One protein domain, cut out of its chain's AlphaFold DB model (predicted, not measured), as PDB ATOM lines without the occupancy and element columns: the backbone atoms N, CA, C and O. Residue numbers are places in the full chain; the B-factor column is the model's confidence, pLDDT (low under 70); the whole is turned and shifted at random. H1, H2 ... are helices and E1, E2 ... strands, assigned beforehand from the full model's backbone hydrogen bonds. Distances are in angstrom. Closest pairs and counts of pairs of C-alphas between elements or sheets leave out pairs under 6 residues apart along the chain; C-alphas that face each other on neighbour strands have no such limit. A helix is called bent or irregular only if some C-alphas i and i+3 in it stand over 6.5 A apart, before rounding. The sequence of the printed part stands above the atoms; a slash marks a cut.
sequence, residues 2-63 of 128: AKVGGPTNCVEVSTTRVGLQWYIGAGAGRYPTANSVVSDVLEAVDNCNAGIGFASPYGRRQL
ATOM      1  N   ALA A   2     152.537 136.062 171.130       79.31
ATOM      2  CA  ALA A   2     153.839 136.168 171.816       79.31
ATOM      3  C   ALA A   2     154.064 137.309 172.846       79.31
ATOM      4  O   ALA A   2     154.997 137.231 173.639       79.31
ATOM      5  N   LYS A   3     153.250 138.378 172.850       82.38
ATOM      6  CA  LYS A   3     153.316 139.463 173.855       82.38
ATOM      7  C   LYS A   3     152.402 139.240 175.070       82.38
ATOM      8  O   LYS A   3     152.483 139.999 176.031       82.38
ATOM      9  N   VAL A   4     151.521 138.240 175.024       82.62
ATOM     10  CA  VAL A   4     150.659 137.849 176.143       82.62
ATOM     11  C   VAL A   4     151.502 137.008 177.094       82.62
ATOM     12  O   VAL A   4     151.901 135.896 176.763       82.62
ATOM     13  N   GLY A   5     151.827 137.579 178.253       79.94
ATOM     14  CA  GLY A   5     152.644 136.937 179.280       79.94
ATOM     15  C   GLY A   5     151.853 136.570 180.536       79.94
ATOM     16  O   GLY A   5     150.706 136.986 180.731       79.94
ATOM     17  N   GLY A   6     152.505 135.820 181.427       82.75
ATOM     18  CA  GLY A   6     151.923 135.403 182.704       82.75
ATOM     19  C   GLY A   6     150.754 134.413 182.548       82.75
ATOM     20  O   GLY A   6     150.654 133.746 181.522       82.75
ATOM     21  N   PRO A   7     149.861 134.297 183.551       83.50
ATOM     22  CA  PRO A   7     148.723 133.367 183.546       83.50
ATOM     23  C   PRO A   7     147.518 133.909 182.747       83.50
ATOM     24  O   PRO A   7     146.369 133.824 183.186       83.50
ATOM     25  N   THR A   8     147.784 134.523 181.596       91.12
ATOM     26  CA  THR A   8     146.774 135.159 180.744       91.12
ATOM     27  C   THR A   8     146.475 134.258 179.555       91.12
ATOM     28  O   THR A   8     147.391 133.817 178.866       91.12
ATOM     29  N   ASN A   9     145.196 134.031 179.273       91.00
ATOM     30  CA  ASN A   9     144.761 133.339 178.070       91.00
ATOM     31  C   ASN A   9     144.481 134.354 176.959       91.00
ATOM     32  O   ASN A   9     144.061 135.487 177.203       91.00
ATOM     33  N   CYS A  10     144.695 133.917 175.724       93.31
ATOM     34  CA  CYS A  10     144.404 134.682 174.525       93.31
ATOM     35  C   CYS A  10     143.711 133.770 173.520       93.31
ATOM     36  O   CYS A  10     144.234 132.708 173.191       93.31
ATOM     37  N   VAL A  11     142.554 134.192 173.026       94.06
ATOM     38  CA  VAL A  11     141.816 133.496 171.971       94.06
ATOM     39  C   VAL A  11     141.737 134.421 170.768       94.06
ATOM     40  O   VAL A  11     141.219 135.533 170.864       94.06
ATOM     41  N   GLU A  12     142.271 133.962 169.644       94.81
ATOM     42  CA  GLU A  12     142.148 134.634 168.354       94.81
ATOM     43  C   GLU A  12     141.015 133.975 167.564       94.81
ATOM     44  O   GLU A  12     140.955 132.752 167.446       94.81
ATOM     45  N   VAL A  13     140.099 134.787 167.041       95.31
ATOM     46  CA  VAL A  13     138.966 134.326 166.236       95.31
ATOM     47  C   VAL A  13     139.005 135.045 164.897       95.31
ATOM     48  O   VAL A  13     138.889 136.268 164.835       95.31
ATOM     49  N   SER A  14     139.153 134.279 163.817       95.25
ATOM     50  CA  SER A  14     139.119 134.794 162.449       95.25
ATOM     51  C   SER A  14     137.782 134.471 161.793       95.25
ATOM     52  O   SER A  14     137.329 133.326 161.795       95.25
ATOM     53  N   THR A  15     137.130 135.489 161.231       95.00
ATOM     54  CA  THR A  15     135.855 135.341 160.523       95.00
ATOM     55  C   THR A  15     135.888 136.083 159.193       95.00
ATOM     56  O   THR A  15     136.522 137.127 159.063       95.00
ATOM     57  N   THR A  16     135.134 135.596 158.208       95.31
ATOM     58  CA  THR A  16     135.048 136.245 156.887       95.31
ATOM     59  C   THR A  16     134.341 137.601 156.916       95.31
ATOM     60  O   THR A  16     134.568 138.417 156.031       95.31
ATOM     61  N   ARG A  17     133.473 137.849 157.908       94.06
ATOM     62  CA  ARG A  17     132.644 139.065 157.984       94.06
ATOM     63  C   ARG A  17     133.183 140.131 158.929       94.06
ATOM     64  O   ARG A  17     133.091 141.308 158.613       94.06
ATOM     65  N   VAL A  18     133.693 139.724 160.089       93.12
ATOM     66  CA  VAL A  18     134.162 140.646 161.141       93.12
ATOM     67  C   VAL A  18     135.694 140.722 161.159       93.12
ATOM     68  O   VAL A  18     136.271 141.579 161.817       93.12
ATOM     69  N   GLY A  19     136.373 139.861 160.395       94.88
ATOM     70  CA  GLY A  19     137.826 139.801 160.352       94.88
ATOM     71  C   GLY A  19     138.405 139.137 161.599       94.88
ATOM     72  O   GLY A  19     137.791 138.231 162.174       94.88
ATOM     73  N   LEU A  20     139.604 139.586 161.975       95.31
ATOM     74  CA  LEU A  20     140.400 139.042 163.069       95.31
ATOM     75  C   LEU A  20     140.066 139.733 164.397       95.31
ATOM     76  O   LEU A  20     140.152 140.955 164.501       95.31
ATOM     77  N   GLN A  21     139.731 138.950 165.417       96.62
ATOM     78  CA  GLN A  21     139.399 139.423 166.761       96.62
ATOM     79  C   GLN A  21     140.244 138.716 167.816       96.62
ATOM     80  O   GLN A  21     140.615 137.556 167.652       96.62
ATOM     81  N   TRP A  22     140.517 139.426 168.908       94.25
ATOM     82  CA  TRP A  22     141.367 138.965 170.000       94.25
ATOM     83  C   TRP A  22     140.626 139.113 171.327       94.25
ATOM     84  O   TRP A  22     140.208 140.215 171.681       94.25
ATOM     85  N   TYR A  23     140.508 138.021 172.078       94.31
ATOM     86  CA  TYR A  23     139.935 137.996 173.423       94.31
ATOM     87  C   TYR A  23     141.033 137.626 174.412       94.31
ATOM     88  O   TYR A  23     141.561 136.514 174.376       94.31
ATOM     89  N   ILE A  24     141.409 138.574 175.269       94.44
ATOM     90  CA  ILE A  24     142.556 138.448 176.172       94.44
ATOM     91  C   ILE A  24     142.075 138.637 177.607       94.44
ATOM     92  O   ILE A  24     141.396 139.617 177.910       94.44
ATOM     93  N   GLY A  25     142.442 137.720 178.500       92.94
ATOM     94  CA  GLY A  25     142.067 137.802 179.909       92.94
ATOM     95  C   GLY A  25     142.546 136.611 180.731       92.94
ATOM     96  O   GLY A  25     143.134 135.666 180.211       92.94
ATOM     97  N   ALA A  26     142.300 136.646 182.038       91.81
ATOM     98  CA  ALA A  26     142.619 135.521 182.911       91.81
ATOM     99  C   ALA A  26     141.683 134.340 182.604       91.81
ATOM    100  O   ALA A  26     140.480 134.428 182.832       91.81
ATOM    101  N   GLY A  27     142.227 133.234 182.090       87.06
ATOM    102  CA  GLY A  27     141.431 132.048 181.752       87.06
ATOM    103  C   GLY A  27     141.277 131.038 182.890       87.06
ATOM    104  O   GLY A  27     140.583 130.039 182.733       87.06
ATOM    105  N   ALA A  28     141.925 131.283 184.029       87.25
ATOM    106  CA  ALA A  28     141.848 130.436 185.208       87.25
ATOM    107  C   ALA A  28     141.947 131.272 186.490       87.25
ATOM    108  O   ALA A  28     142.545 132.349 186.511       87.25
ATOM    109  N   GLY A  29     141.374 130.749 187.573       89.75
ATOM    110  CA  GLY A  29     141.434 131.345 188.905       89.75
ATOM    111  C   GLY A  29     140.055 131.496 189.536       89.75
ATOM    112  O   GLY A  29     139.035 131.513 188.852       89.75
ATOM    113  N   ARG A  30     140.024 131.643 190.865       92.69
ATOM    114  CA  ARG A  30     138.769 131.683 191.634       92.69
ATOM    115  C   ARG A  30     137.803 132.759 191.132       92.69
ATOM    116  O   ARG A  30     136.629 132.467 190.951       92.69
ATOM    117  N   TYR A  31     138.291 133.980 190.918       93.31
ATOM    118  CA  TYR A  31     137.447 135.102 190.501       93.31
ATOM    119  C   TYR A  31     137.086 135.077 189.007       93.31
ATOM    120  O   TYR A  31     135.899 135.210 188.719       93.31
ATOM    121  N   PRO A  32     138.025 134.854 188.057       91.88
ATOM    122  CA  PRO A  32     137.676 134.762 186.638       91.88
ATOM    123  C   PRO A  32     136.650 133.666 186.342       91.88
ATOM    124  O   PRO A  32     135.660 133.922 185.666       91.88
ATOM    125  N   THR A  33     136.826 132.473 186.919       93.12
ATOM    126  CA  THR A  33     135.884 131.365 186.723       93.12
ATOM    127  C   THR A  33     134.535 131.640 187.387       93.12
ATOM    128  O   THR A  33     133.500 131.381 186.779       93.12
ATOM    129  N   ALA A  34     134.513 132.208 188.600       94.12
ATOM    130  CA  ALA A  34     133.257 132.577 189.256       94.12
ATOM    131  C   ALA A  34     132.476 133.635 188.462       94.12
ATOM    132  O   ALA A  34     131.253 133.559 188.401       94.12
ATOM    133  N   ASN A  35     133.165 134.592 187.833       95.00
ATOM    134  CA  ASN A  35     132.517 135.618 187.023       95.00
ATOM    135  C   ASN A  35     131.791 135.018 185.810       95.00
ATOM    136  O   ASN A  35     130.645 135.376 185.556       95.00
ATOM    137  N   SER A  36     132.416 134.061 185.112       94.50
ATOM    138  CA  SER A  36     131.763 133.323 184.021       94.50
ATOM    139  C   SER A  36     130.518 132.579 184.508       94.50
ATOM    140  O   SER A  36     129.453 132.735 183.929       94.50
ATOM    141  N   VAL A  37     130.614 131.861 185.633       95.94
ATOM    142  CA  VAL A  37     129.469 131.130 186.205       95.94
ATOM    143  C   VAL A  37     128.315 132.067 186.570       95.94
ATOM    144  O   VAL A  37     127.163 131.763 186.281       95.94
ATOM    145  N   VAL A  38     128.598 133.205 187.212       96.88
ATOM    146  CA  VAL A  38     127.554 134.175 187.582       96.88
ATOM    147  C   VAL A  38     126.902 134.776 186.338       96.88
ATOM    148  O   VAL A  38     125.684 134.923 186.318       96.88
ATOM    149  N   SER A  39     127.684 135.078 185.299       96.12
ATOM    150  CA  SER A  39     127.156 135.562 184.021       96.12
ATOM    151  C   SER A  39     126.180 134.559 183.401       96.12
ATOM    152  O   SER A  39     125.064 134.942 183.057       96.12
ATOM    153  N   ASP A  40     126.556 133.279 183.341       93.81
ATOM    154  CA  ASP A  40     125.710 132.216 182.787       93.81
ATOM    155  C   ASP A  40     124.412 132.040 183.597       93.81
ATOM    156  O   ASP A  40     123.343 131.790 183.040       93.81
ATOM    157  N   VAL A  41     124.474 132.195 184.927       95.31
ATOM    158  CA  VAL A  41     123.289 132.137 185.801       95.31
ATOM    159  C   VAL A  41     122.336 133.298 185.530       95.31
ATOM    160  O   VAL A  41     121.126 133.083 185.477       95.31
ATOM    161  N   LEU A  42     122.857 134.516 185.360       95.69
ATOM    162  CA  LEU A  42     122.031 135.681 185.041       95.69
ATOM    163  C   LEU A  42     121.341 135.509 183.684       95.69
ATOM    164  O   LEU A  42     120.130 135.694 183.595       95.69
ATOM    165  N   GLU A  43     122.074 135.054 182.666       91.62
ATOM    166  CA  GLU A  43     121.503 134.758 181.348       91.62
ATOM    167  C   GLU A  43     120.417 133.672 181.426       91.62
ATOM    168  O   GLU A  43     119.355 133.797 180.814       91.62
ATOM    169  N   ALA A  44     120.633 132.618 182.219       89.50
ATOM    170  CA  ALA A  44     119.632 131.575 182.425       89.50
ATOM    171  C   ALA A  44     118.348 132.118 183.078       89.50
ATOM    172  O   ALA A  44     117.247 131.759 182.654       89.50
ATOM    173  N   VAL A  45     118.473 132.996 184.079       93.00
ATOM    174  CA  VAL A  45     117.327 133.645 184.734       93.00
ATOM    175  C   VAL A  45     116.557 134.519 183.744       93.00
ATOM    176  O   VAL A  45     115.330 134.421 183.676       93.00
ATOM    177  N   ASP A  46     117.258 135.325 182.949       91.50
ATOM    178  CA  ASP A  46     116.638 136.187 181.940       91.50
ATOM    179  C   ASP A  46     115.892 135.364 180.881       91.50
ATOM    180  O   ASP A  46     114.739 135.664 180.560       91.50
ATOM    181  N   ASN A  47     116.487 134.264 180.414       90.00
ATOM    182  CA  ASN A  47     115.850 133.342 179.473       90.00
ATOM    183  C   ASN A  47     114.593 132.685 180.062       90.00
ATOM    184  O   ASN A  47     113.553 132.646 179.399       90.00
ATOM    185  N   CYS A  48     114.641 132.228 181.321       88.62
ATOM    186  CA  CYS A  48     113.469 131.686 182.012       88.62
ATOM    187  C   CYS A  48     112.339 132.717 182.125       88.62
ATOM    188  O   CYS A  48     111.184 132.391 181.848       88.62
ATOM    189  N   ASN A  49     112.663 133.962 182.483       91.88
ATOM    190  CA  ASN A  49     111.686 135.044 182.607       91.88
ATOM    191  C   ASN A  49     111.074 135.437 181.255       91.88
ATOM    192  O   ASN A  49     109.891 135.766 181.183       91.88
ATOM    193  N   ALA A  50     111.858 135.369 180.180       89.81
ATOM    194  CA  ALA A  50     111.400 135.618 178.818       89.81
ATOM    195  C   ALA A  50     110.620 134.437 178.202       89.81
ATOM    196  O   ALA A  50     110.126 134.550 177.080       89.81
ATOM    197  N   GLY A  51     110.509 133.297 178.899       87.75
ATOM    198  CA  GLY A  51     109.888 132.080 178.368       87.75
ATOM    199  C   GLY A  51     110.697 131.414 177.247       87.75
ATOM    200  O   GLY A  51     110.166 130.585 176.506       87.75
ATOM    201  N   ILE A  52     111.976 131.771 177.108       82.31
ATOM    202  CA  ILE A  52     112.911 131.161 176.165       82.31
ATOM    203  C   ILE A  52     113.396 129.862 176.815       82.31
ATOM    204  O   ILE A  52     114.142 129.875 177.791       82.31
ATOM    205  N   GLY A  53     112.908 128.722 176.320       73.56
ATOM    206  CA  GLY A  53     113.329 127.407 176.812       73.56
ATOM    207  C   GLY A  53     114.808 127.107 176.533       73.56
ATOM    208  O   GLY A  53     115.525 127.909 175.939       73.56
ATOM    209  N   PHE A  54     115.261 125.906 176.906       69.00
ATOM    210  CA  PHE A  54     116.617 125.413 176.625       69.00
ATOM    211  C   PHE A  54     116.814 125.107 175.129       69.00
ATOM    212  O   PHE A  54     116.901 123.951 174.713       69.00
ATOM    213  N   ALA A  55     116.836 126.135 174.289       65.81
ATOM    214  CA  ALA A  55     117.221 126.003 172.896       65.81
ATOM    215  C   ALA A  55     118.750 126.040 172.798       65.81
ATOM    216  O   ALA A  55     119.392 126.929 173.351       65.81
ATOM    217  N   SER A  56     119.344 125.091 172.068       67.94
ATOM    218  CA  SER A  56     120.734 125.246 171.630       67.94
ATOM    219  C   SER A  56     120.801 126.492 170.741       67.94
ATOM    220  O   SER A  56     120.119 126.506 169.712       67.94
ATOM    221  N   PRO A  57     121.594 127.522 171.086       68.56
ATOM    222  CA  PRO A  57     121.597 128.789 170.353       68.56
ATOM    223  C   PRO A  57     122.108 128.649 168.910       68.56
ATOM    224  O   PRO A  57     121.885 129.533 168.084       68.56
ATOM    225  N   TYR A  58     122.755 127.526 168.574       71.75
ATOM    226  CA  TYR A  58     123.337 127.288 167.257       71.75
ATOM    227  C   TYR A  58     123.011 125.893 166.716       71.75
ATOM    228  O   TYR A  58     122.921 124.909 167.460       71.75
ATOM    229  N   GLY A  59     122.871 125.808 165.389       72.25
ATOM    230  CA  GLY A  59     122.784 124.545 164.663       72.25
ATOM    231  C   GLY A  59     124.121 123.808 164.700       72.25
ATOM    232  O   GLY A  59     125.176 124.391 164.450       72.25
ATOM    233  N   ARG A  60     124.092 122.511 165.013       78.69
ATOM    234  CA  ARG A  60     125.298 121.682 165.054       78.69
ATOM    235  C   ARG A  60     125.653 121.228 163.644       78.69
ATOM    236  O   ARG A  60     124.858 120.557 162.994       78.69
ATOM    237  N   ARG A  61     126.864 121.542 163.187       82.62
ATOM    238  CA  ARG A  61     127.443 120.927 161.990       82.62
ATOM    239  C   ARG A  61     128.411 119.838 162.423       82.62
ATOM    240  O   ARG A  61     129.299 120.094 163.231       82.62
ATOM    241  N   GLN A  62     128.244 118.634 161.889       83.94
ATOM    242  CA  GLN A  62     129.242 117.586 162.044       83.94
ATOM    243  C   GLN A  62     130.343 117.823 161.010       83.94
ATOM    244  O   GLN A  62     130.074 117.902 159.810       83.94
ATOM    245  N   LEU A  63     131.565 118.011 161.491       85.25
ATOM    246  CA  LEU A  63     132.765 118.117 160.674       85.25
ATOM    247  C   LEU A  63     133.623 116.885 160.942       85.25
ATOM    248  O   LEU A  63     133.600 116.343 162.050       85.25
TER     249      LEU A  63
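AT A GLANCE: This is residues 2 to 63 of the 128 residues of the protein "Homoserine_dh domain-containing protein" of Perkinsus marinus (strain ATCC 50983 / TXsc) (UniProt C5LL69). Picture an open frame with an empty middle: a two-stranded hairpin, E1 and E2, makes one side, and a long helix, H1, leaves from its open end at a corner to make the second. From the far end of H1 a tail with no named element, residues 50 to 63, folds back on the side of the hairpin's turn, and its residues 56 to 63 stick out free. The 62 printed residues hold two named strands and one named helix, in the order E1, E2, H1; the sheet, E1 - E2, is antiparallel, and the class is mixed, helices and strands. The whole is only just extended, close to loose, with a radius of gyration of the C-alphas of 16.0 A, and spans 44 by 34 by 22 A.

HOW THE PARTS SIT: Start after residues 2 to 7, where E1, residues 8 to 15, and E2, residues 19 to 26, form a hairpin of antiparallel neighbours at 163 degrees between their directions. Look at C-alphas 10 and 24, which face each other at 4.5 A. Then find N 9 and O 25, 2.8 A apart, and N 21 and O 13, 2.9 A apart, both within hydrogen-bond range. A tight link of three residues leads from E2 to H1, residues 30 to 49; their closest C-alphas are those of Ala 26 and Pro 32, 6.2 A apart, while their centres are 20.6 A apart. E1 and H1 are apart, with no C-alpha of the one within 8 A of the other. Along H1, every O i to N i+4 pair is within hydrogen-bond range. Residues 30 to 43 of H1 stand free.

IN THESE COORDINATES: Find C-alpha 8 at (146.774, 135.159, 180.744); from there E1 runs 23.0 A to C-alpha 15. After a tight link of three residues, E2 runs 23.5 A from C-alpha 19 at (137.826, 139.801, 160.352) to C-alpha 26. H1, which is not bent, begins at C-alpha 30 at (138.769, 131.683, 191.634) and runs 28.7 A to C-alpha 49 at (111.686, 135.044, 182.607).

THE WHOLE: Look for the two C-alphas farthest apart at Ala 2 and Gly 51, 44.6 A from each other; the first and last printed C-alphas, of Ala 2 and Leu 63, are 29.9 A apart. The printed part has no cut, and none of its links between named elements is long. Residues 50 to 63 form the long stretch with no named element, their C-alphas 13 to 23 A from the mean of the C-alphas. In the B-factor column the mean pLDDT of the printed part is 88.5, and residues 54 to 57 are under 70.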